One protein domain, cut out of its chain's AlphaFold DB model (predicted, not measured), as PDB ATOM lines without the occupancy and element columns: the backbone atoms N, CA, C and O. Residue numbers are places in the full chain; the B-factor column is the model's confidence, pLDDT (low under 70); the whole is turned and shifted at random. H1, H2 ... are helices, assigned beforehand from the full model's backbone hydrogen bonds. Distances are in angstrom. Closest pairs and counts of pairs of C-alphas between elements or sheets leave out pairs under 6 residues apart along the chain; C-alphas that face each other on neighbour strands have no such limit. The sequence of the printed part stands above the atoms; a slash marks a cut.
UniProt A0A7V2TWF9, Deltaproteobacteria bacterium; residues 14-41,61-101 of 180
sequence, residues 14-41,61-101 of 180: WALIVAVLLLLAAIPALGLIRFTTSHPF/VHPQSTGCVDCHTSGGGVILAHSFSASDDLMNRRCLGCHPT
ATOM      1  N   TRP A  14     359.476 234.404 231.340       93.69
ATOM      2  CA  TRP A  14     360.010 235.699 231.775       93.69
ATOM      3  C   TRP A  14     360.961 236.316 230.750       93.69
ATOM      4  O   TRP A  14     360.834 237.497 230.445       93.69
ATOM      5  N   ALA A  15     361.869 235.520 230.181       94.81
ATOM      6  CA  ALA A  15     362.777 235.990 229.137       94.81
ATOM      7  C   ALA A  15     362.017 236.514 227.905       94.81
ATOM      8  O   ALA A  15     362.351 237.580 227.395       94.81
ATOM      9  N   LEU A  16     360.964 235.813 227.468       96.19
ATOM     10  CA  LEU A  16     360.107 236.259 226.364       96.19
ATOM     11  C   LEU A  16     359.356 237.552 226.701       96.19
ATOM     12  O   LEU A  16     359.345 238.469 225.888       96.19
ATOM     13  N   ILE A  17     358.773 237.654 227.900       95.12
ATOM     14  CA  ILE A  17     358.074 238.868 228.346       95.12
ATOM     15  C   ILE A  17     359.030 240.064 228.342       95.12
ATOM     16  O   ILE A  17     358.695 241.110 227.794       95.12
ATOM     17  N   VAL A  18     360.235 239.909 228.894       95.19
ATOM     18  CA  VAL A  18     361.247 240.974 228.906       95.19
ATOM     19  C   VAL A  18     361.665 241.349 227.487       95.19
ATOM     20  O   VAL A  18     361.710 242.533 227.172       95.19
ATOM     21  N   ALA A  19     361.917 240.375 226.609       96.19
ATOM     22  CA  ALA A  19     362.275 240.649 225.218       96.19
ATOM     23  C   ALA A  19     361.175 241.435 224.483       96.19
ATOM     24  O   ALA A  19     361.471 242.413 223.798       96.19
ATOM     25  N   VAL A  20     359.906 241.058 224.668       96.50
ATOM     26  CA  VAL A  20     358.761 241.775 224.088       96.50
ATOM     27  C   VAL A  20     358.660 243.190 224.651       96.50
ATOM     28  O   VAL A  20     358.512 244.133 223.880       96.50
ATOM     29  N   LEU A  21     358.793 243.371 225.967       96.25
ATOM     30  CA  LEU A  21     358.771 244.699 226.588       96.25
ATOM     31  C   LEU A  21     359.918 245.588 226.092       96.25
ATOM     32  O   LEU A  21     359.696 246.763 225.808       96.25
ATOM     33  N   LEU A  22     361.123 245.034 225.932       96.38
ATOM     34  CA  LEU A  22     362.266 245.757 225.373       96.38
ATOM     35  C   LEU A  22     362.009 246.182 223.926       96.38
ATOM     36  O   LEU A  22     362.292 247.324 223.579       96.38
ATOM     37  N   LEU A  23     361.434 245.311 223.094       95.12
ATOM     38  CA  LEU A  23     361.064 245.661 221.719       95.12
ATOM     39  C   LEU A  23     359.977 246.742 221.677       95.12
ATOM     40  O   LEU A  23     360.111 247.719 220.940       95.12
ATOM     41  N   LEU A  24     358.936 246.602 222.502       96.00
ATOM     42  CA  LEU A  24     357.856 247.583 222.619       96.00
ATOM     43  C   LEU A  24     358.355 248.949 223.103       96.00
ATOM     44  O   LEU A  24     357.782 249.957 222.712       96.00
ATOM     45  N   ALA A  25     359.416 248.996 223.912       94.69
ATOM     46  CA  ALA A  25     360.062 250.241 224.321       94.69
ATOM     47  C   ALA A  25     361.032 250.786 223.254       94.69
ATOM     48  O   ALA A  25     361.097 251.995 223.031       94.69
ATOM     49  N   ALA A  26     361.772 249.913 222.566       93.44
ATOM     50  CA  ALA A  26     362.786 250.305 221.590       93.44
ATOM     51  C   ALA A  26     362.183 250.952 220.334       93.44
ATOM     52  O   ALA A  26     362.718 251.943 219.846       93.44
ATOM     53  N   ILE A  27     361.064 250.432 219.820       92.25
ATOM     54  CA  ILE A  27     360.403 250.965 218.616       92.25
ATOM     55  C   ILE A  27     359.995 252.444 218.776       92.25
ATOM     56  O   ILE A  27     360.430 253.256 217.957       92.25
ATOM     57  N   PRO A  28     359.207 252.848 219.794       93.81
ATOM     58  CA  PRO A  28     358.840 254.249 219.980       93.81
ATOM     59  C   PRO A  28     360.049 255.120 220.329       93.81
ATOM     60  O   PRO A  28     360.097 256.263 219.886       93.81
ATOM     61  N   ALA A  29     361.050 254.595 221.048       91.06
ATOM     62  CA  ALA A  29     362.286 255.329 221.312       91.06
ATOM     63  C   ALA A  29     363.041 255.657 220.011       91.06
ATOM     64  O   ALA A  29     363.393 256.811 219.771       91.06
ATOM     65  N   LEU A  30     363.230 254.670 219.128       89.56
ATOM     66  CA  LEU A  30     363.842 254.875 217.811       89.56
ATOM     67  C   LEU A  30     362.989 255.785 216.919       89.56
ATOM     68  O   LEU A  30     363.536 256.621 216.200       89.56
ATOM     69  N   GLY A  31     361.662 255.654 216.986       90.81
ATOM     70  CA  GLY A  31     360.720 256.528 216.291       90.81
ATOM     71  C   GLY A  31     360.851 257.987 216.729       90.81
ATOM     72  O   GLY A  31     360.939 258.871 215.880       90.81
ATOM     73  N   LEU A  32     360.948 258.235 218.037       90.69
ATOM     74  CA  LEU A  32     361.146 259.571 218.593       90.69
ATOM     75  C   LEU A  32     362.490 260.160 218.165       90.69
ATOM     76  O   LEU A  32     362.521 261.299 217.711       90.69
ATOM     77  N   ILE A  33     363.573 259.380 218.247       88.88
ATOM     78  CA  ILE A  33     364.896 259.807 217.775       88.88
ATOM     79  C   ILE A  33     364.813 260.202 216.298       88.88
ATOM     80  O   ILE A  33     365.194 261.307 215.938       88.88
ATOM     81  N   ARG A  34     364.248 259.346 215.439       88.00
ATOM     82  CA  ARG A  34     364.087 259.637 214.007       88.00
ATOM     83  C   ARG A  34     363.274 260.902 213.750       88.00
ATOM     84  O   ARG A  34     363.633 261.682 212.864       88.00
ATOM     85  N   PHE A  35     362.199 261.093 214.510       90.31
ATOM     86  CA  PHE A  35     361.342 262.263 214.409       90.31
ATOM     87  C   PHE A  35     362.101 263.550 214.744       90.31
ATOM     88  O   PHE A  35     362.073 264.491 213.956       90.31
ATOM     89  N   THR A  36     362.838 263.573 215.854       88.75
ATOM     90  CA  THR A  36     363.532 264.779 216.325       88.75
ATOM     91  C   THR A  36     364.856 265.048 215.612       88.75
ATOM     92  O   THR A  36     365.324 266.183 215.620       88.75
ATOM     93  N   THR A  37     365.467 264.049 214.966       88.56
ATOM     94  CA  THR A  37     366.764 264.226 214.290       88.56
ATOM     95  C   THR A  37     366.672 264.367 212.780       88.56
ATOM     96  O   THR A  37     367.603 264.900 212.184       88.56
ATOM     97  N   SER A  38     365.601 263.885 212.136       87.75
ATOM     98  CA  SER A  38     365.568 263.789 210.667       87.75
ATOM     99  C   SER A  38     364.228 264.079 209.996       87.75
ATOM    100  O   SER A  38     364.195 264.225 208.774       87.75
ATOM    101  N   HIS A  39     363.125 264.168 210.742       89.62
ATOM    102  CA  HIS A  39     361.812 264.332 210.127       89.62
ATOM    103  C   HIS A  39     361.544 265.803 209.744       89.62
ATOM    104  O   HIS A  39     361.621 266.674 210.616       89.62
ATOM    105  N   PRO A  40     361.142 266.108 208.489       89.12
ATOM    106  CA  PRO A  40     360.961 267.486 208.023       89.12
ATOM    107  C   PRO A  40     360.009 268.317 208.886       89.12
ATOM    108  O   PRO A  40     360.288 269.480 209.149       89.12
ATOM    109  N   PHE A  41     358.916 267.720 209.373       89.88
ATOM    110  CA  PHE A  41     357.958 268.412 210.246       89.88
ATOM    111  C   PHE A  41     358.609 268.974 211.519       89.88
ATOM    112  O   PHE A  41     358.308 270.097 211.907       89.88
ATOM    113  N   VAL A  61     364.666 268.421 191.352       88.56
ATOM    114  CA  VAL A  61     365.885 267.833 190.763       88.56
ATOM    115  C   VAL A  61     366.515 266.742 191.629       88.56
ATOM    116  O   VAL A  61     367.423 266.058 191.170       88.56
ATOM    117  N   HIS A  62     366.015 266.542 192.850       90.88
ATOM    118  CA  HIS A  62     366.387 265.434 193.728       90.88
ATOM    119  C   HIS A  62     365.173 264.549 194.042       90.88
ATOM    120  O   HIS A  62     364.045 265.047 194.058       90.88
ATOM    121  N   PRO A  63     365.373 263.243 194.300       89.94
ATOM    122  CA  PRO A  63     364.291 262.359 194.715       89.94
ATOM    123  C   PRO A  63     363.728 262.789 196.074       89.94
ATOM    124  O   PRO A  63     364.454 263.324 196.913       89.94
ATOM    125  N   GLN A  64     362.451 262.479 196.323       86.06
ATOM    126  CA  GLN A  64     361.762 262.805 197.583       86.06
ATOM    127  C   GLN A  64     362.408 262.180 198.828       86.06
ATOM    128  O   GLN A  64     362.152 262.627 199.940       86.06
ATOM    129  N   SER A  65     363.251 261.160 198.650       87.25
ATOM    130  CA  SER A  65     364.040 260.557 199.724       87.25
ATOM    131  C   SER A  65     365.163 261.459 200.240       87.25
ATOM    132  O   SER A  65     365.689 261.174 201.309       87.25
ATOM    133  N   THR A  66     365.542 262.512 199.501       90.75
ATOM    134  CA  THR A  66     366.585 263.459 199.925       90.75
ATOM    135  C   THR A  66     365.994 264.432 200.940       90.75
ATOM    136  O   THR A  66     365.195 265.302 200.589       90.75
ATOM    137  N   GLY A  67     366.365 264.264 202.205       90.12
ATOM    138  CA  GLY A  67     365.882 265.049 203.331       90.12
ATOM    139  C   GLY A  67     366.850 266.145 203.773       90.12
ATOM    140  O   GLY A  67     367.963 266.293 203.273       90.12
ATOM    141  N   CYS A  68     366.436 266.913 204.783       90.38
ATOM    142  CA  CYS A  68     367.226 268.018 205.333       90.38
ATOM    143  C   CYS A  68     368.609 267.549 205.817       90.38
ATOM    144  O   CYS A  68     369.624 268.205 205.587       90.38
ATOM    145  N   VAL A  69     368.648 266.387 206.473       91.88
ATOM    146  CA  VAL A  69     369.850 265.843 207.117       91.88
ATOM    147  C   VAL A  69     370.914 265.348 206.152       91.88
ATOM    148  O   VAL A  69     372.076 265.242 206.549       91.88
ATOM    149  N   ASP A  70     370.549 265.090 204.900       92.25
ATOM    150  CA  ASP A  70     371.497 264.648 203.880       92.25
ATOM    151  C   ASP A  70     372.470 265.776 203.525       92.25
ATOM    152  O   ASP A  70     373.636 265.518 203.241       92.25
ATOM    153  N   CYS A  71     372.026 267.031 203.650       92.31
ATOM    154  CA  CYS A  71     372.844 268.217 203.395       92.31
ATOM    155  C   CYS A  71     373.278 268.948 204.675       92.31
ATOM    156  O   CYS A  71     374.369 269.513 204.718       92.31
ATOM    157  N   HIS A  72     372.452 268.945 205.725       92.94
ATOM    158  CA  HIS A  72     372.674 269.774 206.916       92.94
ATOM    159  C   HIS A  72     373.369 269.067 208.083       92.94
ATOM    160  O   HIS A  72     373.509 269.663 209.147       92.94
ATOM    161  N   THR A  73     373.822 267.821 207.933       92.50
ATOM    162  CA  THR A  73     374.555 267.101 208.995       92.50
ATOM    163  C   THR A  73     375.956 266.730 208.546       92.50
ATOM    164  O   THR A  73     376.226 266.685 207.357       92.50
ATOM    165  N   SER A  74     376.861 266.416 209.474       86.50
ATOM    166  CA  SER A  74     378.193 265.878 209.150       86.50
ATOM    167  C   SER A  74     378.182 264.386 208.750       86.50
ATOM    168  O   SER A  74     379.175 263.879 208.220       86.50
ATOM    169  N   GLY A  75     377.069 263.685 208.971       82.31
ATOM    170  CA  GLY A  75     376.909 262.268 208.636       82.31
ATOM    171  C   GLY A  75     376.212 262.011 207.299       82.31
ATOM    172  O   GLY A  75     376.394 260.940 206.743       82.31
ATOM    173  N   GLY A  76     375.453 262.977 206.766       77.44
ATOM    174  CA  GLY A  76     374.690 262.802 205.524       77.44
ATOM    175  C   GLY A  76     373.566 261.774 205.677       77.44
ATOM    176  O   GLY A  76     373.564 260.767 204.984       77.44
ATOM    177  N   GLY A  77     372.660 261.993 206.637       71.56
ATOM    178  CA  GLY A  77     371.469 261.145 206.805       71.56
ATOM    179  C   GLY A  77     371.514 260.113 207.940       71.56
ATOM    180  O   GLY A  77     370.577 259.327 208.097       71.56
ATOM    181  N   VAL A  78     372.560 260.109 208.776       66.44
ATOM    182  CA  VAL A  78     372.648 259.204 209.939       66.44
ATOM    183  C   VAL A  78     371.617 259.590 211.011       66.44
ATOM    184  O   VAL A  78     371.521 260.747 211.411       66.44
ATOM    185  N   ILE A  79     370.890 258.589 211.524       61.06
ATOM    186  CA  ILE A  79     369.771 258.674 212.495       61.06
ATOM    187  C   ILE A  79     370.128 259.389 213.817       61.06
ATOM    188  O   ILE A  79     369.246 259.793 214.570       61.06
ATOM    189  N   LEU A  80     371.418 259.580 214.087       67.25
ATOM    190  CA  LEU A  80     371.962 260.101 215.341       67.25
ATOM    191  C   LEU A  80     372.763 261.392 215.122       67.25
ATOM    192  O   LEU A  80     373.777 261.621 215.780       67.25
ATOM    193  N   ALA A  81     372.372 262.224 214.156       74.06
ATOM    194  CA  ALA A  81     372.971 263.544 214.024       74.06
ATOM    195  C   ALA A  81     372.561 264.423 215.217       74.06
ATOM    196  O   ALA A  81     371.380 264.685 215.428       74.06
ATOM    197  N   HIS A  82     373.549 264.884 215.984       78.12
ATOM    198  CA  HIS A  82     373.352 265.776 217.136       78.12
ATOM    199  C   HIS A  82     373.702 267.238 216.815       78.12
ATOM    200  O   HIS A  82     373.564 268.117 217.660       78.12
ATOM    201  N   SER A  83     374.176 267.503 215.595       84.81
ATOM    202  CA  SER A  83     374.574 268.830 215.134       84.81
ATOM    203  C   SER A  83     374.116 269.047 213.699       84.81
ATOM    204  O   SER A  83     374.377 268.207 212.828       84.81
ATOM    205  N   PHE A  84     373.512 270.206 213.462       88.88
ATOM    206  CA  PHE A  84     373.063 270.649 212.150       88.88
ATOM    207  C   PHE A  84     373.774 271.948 211.780       88.88
ATOM    208  O   PHE A  84     374.037 272.786 212.642       88.88
ATOM    209  N   SER A  85     374.103 272.128 210.506       91.69
ATOM    210  CA  SER A  85     374.708 273.362 210.015       91.69
ATOM    211  C   SER A  85     374.289 273.626 208.576       91.69
ATOM    212  O   SER A  85     374.121 272.712 207.772       91.69
ATOM    213  N   ALA A  86     374.118 274.902 208.255       90.75
ATOM    214  CA  ALA A  86     373.928 275.409 206.899       90.75
ATOM    215  C   ALA A  86     375.156 276.217 206.446       90.75
ATOM    216  O   ALA A  86     375.032 277.184 205.703       90.75
ATOM    217  N   SER A  87     376.340 275.868 206.963       94.62
ATOM    218  CA  SER A  87     377.587 276.481 206.515       94.62
ATOM    219  C   SER A  87     377.891 276.083 205.079       94.62
ATOM    220  O   SER A  87     377.670 274.939 204.669       94.62
ATOM    221  N   ASP A  88     378.450 277.038 204.342       94.44
ATOM    222  CA  ASP A  88     378.756 276.870 202.931       94.44
ATOM    223  C   ASP A  88     379.706 275.681 202.687       94.44
ATOM    224  O   ASP A  88     379.468 274.866 201.796       94.44
ATOM    225  N   ASP A  89     380.714 275.503 203.548       93.62
ATOM    226  CA  ASP A  89     381.634 274.360 203.500       93.62
ATOM    227  C   ASP A  89     380.922 273.012 203.700       93.62
ATOM    228  O   ASP A  89     381.120 272.082 202.913       93.62
ATOM    229  N   LEU A  90     380.074 272.884 204.730       93.81
ATOM    230  CA  LEU A  90     379.380 271.623 204.991       93.81
ATOM    231  C   LEU A  90     378.444 271.268 203.835       93.81
ATOM    232  O   LEU A  90     378.472 270.136 203.351       93.81
ATOM    233  N   MET A  91     377.634 272.230 203.394       93.31
ATOM    234  CA  MET A  91     376.673 272.027 202.312       93.31
ATOM    235  C   MET A  91     377.386 271.653 201.012       93.31
ATOM    236  O   MET A  91     376.993 270.690 200.356       93.31
ATOM    237  N   ASN A  92     378.483 272.343 200.685       94.19
ATOM    238  CA  ASN A  92     379.311 272.017 199.531       94.19
ATOM    239  C   ASN A  92     379.867 270.585 199.604       94.19
ATOM    240  O   ASN A  92     379.741 269.813 198.652       94.19
ATOM    241  N   ARG A  93     380.432 270.191 200.753       93.62
ATOM    242  CA  ARG A  93     380.955 268.831 200.954       93.62
ATOM    243  C   ARG A  93     379.873 267.762 200.826       93.62
ATOM    244  O   ARG A  93     380.164 266.669 200.349       93.62
ATOM    245  N   ARG A  94     378.627 268.053 201.212       94.12
ATOM    246  CA  ARG A  94     377.522 267.092 201.087       94.12
ATOM    247  C   ARG A  94     377.089 266.825 199.668       94.12
ATOM    248  O   ARG A  94     376.785 265.673 199.365       94.12
ATOM    249  N   CYS A  95     377.160 267.817 198.784       93.31
ATOM    250  CA  CYS A  95     376.961 267.585 197.357       93.31
ATOM    251  C   CYS A  95     377.891 266.469 196.855       93.31
ATOM    252  O   CYS A  95     377.445 265.548 196.173       93.31
ATOM    253  N   LEU A  96     379.162 266.502 197.263       92.75
ATOM    254  CA  LEU A  96     380.186 265.538 196.845       92.75
ATOM    255  C   LEU A  96     379.991 264.128 197.416       92.75
ATOM    256  O   LEU A  96     380.538 263.183 196.857       92.75
ATOM    257  N   GLY A  97     379.194 263.964 198.478       92.19
ATOM    258  CA  GLY A  97     378.849 262.643 199.014       92.19
ATOM    259  C   GLY A  97     378.088 261.779 198.003       92.19
ATOM    260  O   GLY A  97     378.320 260.577 197.928       92.19
ATOM    261  N   CYS A  98     377.235 262.406 197.187       91.81
ATOM    262  CA  CYS A  98     376.461 261.739 196.135       91.81
ATOM    263  C   CYS A  98     376.956 262.078 194.718       91.81
ATOM    264  O   CYS A  98     376.762 261.293 193.792       91.81
ATOM    265  N   HIS A  99     377.620 263.225 194.535       91.75
ATOM    266  CA  HIS A  99     378.119 263.717 193.246       91.75
ATOM    267  C   HIS A  99     379.656 263.863 193.202       91.75
ATOM    268  O   HIS A  99     380.161 264.944 192.887       91.75
ATOM    269  N   PRO A 100     380.437 262.803 193.483       91.69
ATOM    270  CA  PRO A 100     381.893 262.907 193.630       91.69
ATOM    271  C   PRO A 100     382.634 263.196 192.317       91.69
ATOM    272  O   PRO A 100     383.761 263.681 192.336       91.69
ATOM    273  N   THR A 101     382.026 262.905 191.166       89.75
ATOM    274  CA  THR A 101     382.678 263.020 189.852       89.75
ATOM    275  C   THR A 101     382.546 264.405 189.220       89.75
ATOM    276  O   THR A 101     383.277 264.716 188.282       89.75
TER     277      THR A 101
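This is residues 14 to 41 and 61 to 101 of the 180 residues of a protein of Deltaproteobacteria bacterium (UniProt A0A7V2TWF9). A long helix, H1, sticks out as an arm with residues 14 to 29 from a small body, where its far end meets short H2, and H3 packs on H2 among loops. The arm makes the length. The printed part has 69 residues, is all helix with three named helices, H1, H2, H3 along the chain, and no named strand, and is only just loose, close to extended, with a radius of gyration of the C-alphas of 16.5 A and spans of 54 by 21 by 21 A.

Find C-alpha 14 at (360.010, 235.699, 231.775); from there H1, residues 14 to 38, runs 35.6 A. H2 is residues 68 to 72, 5.9 A. H3, residues 88 to 98, runs 16.7 A to C-alpha 98 at (376.461, 261.739, 196.135).

H1 only just touches H2, with residues 37 to 38 alone and 3 pairs of C-alphas within 8 A; the closest C-alphas, of Ser 38 and Val 69, are 5.9 A apart. H2 touches H3, closest at the C-alphas of Cys 71 and Arg 94, 5.3 A. H1 and H3 are apart. Every O i to N i+4 pair is within hydrogen-bond range in H2, 20 of 21 in H1 and 5 of 7 in H3.

The farthest C-alphas, Trp 14 and Thr 101, are 54.9 A apart. Residues 42 to 60 are not printed; C-alphas 41 and 61 are 21.0 A apart across the cut. The link H2 to H3 is long, and in it residues 78 to 80 are under pLDDT 70.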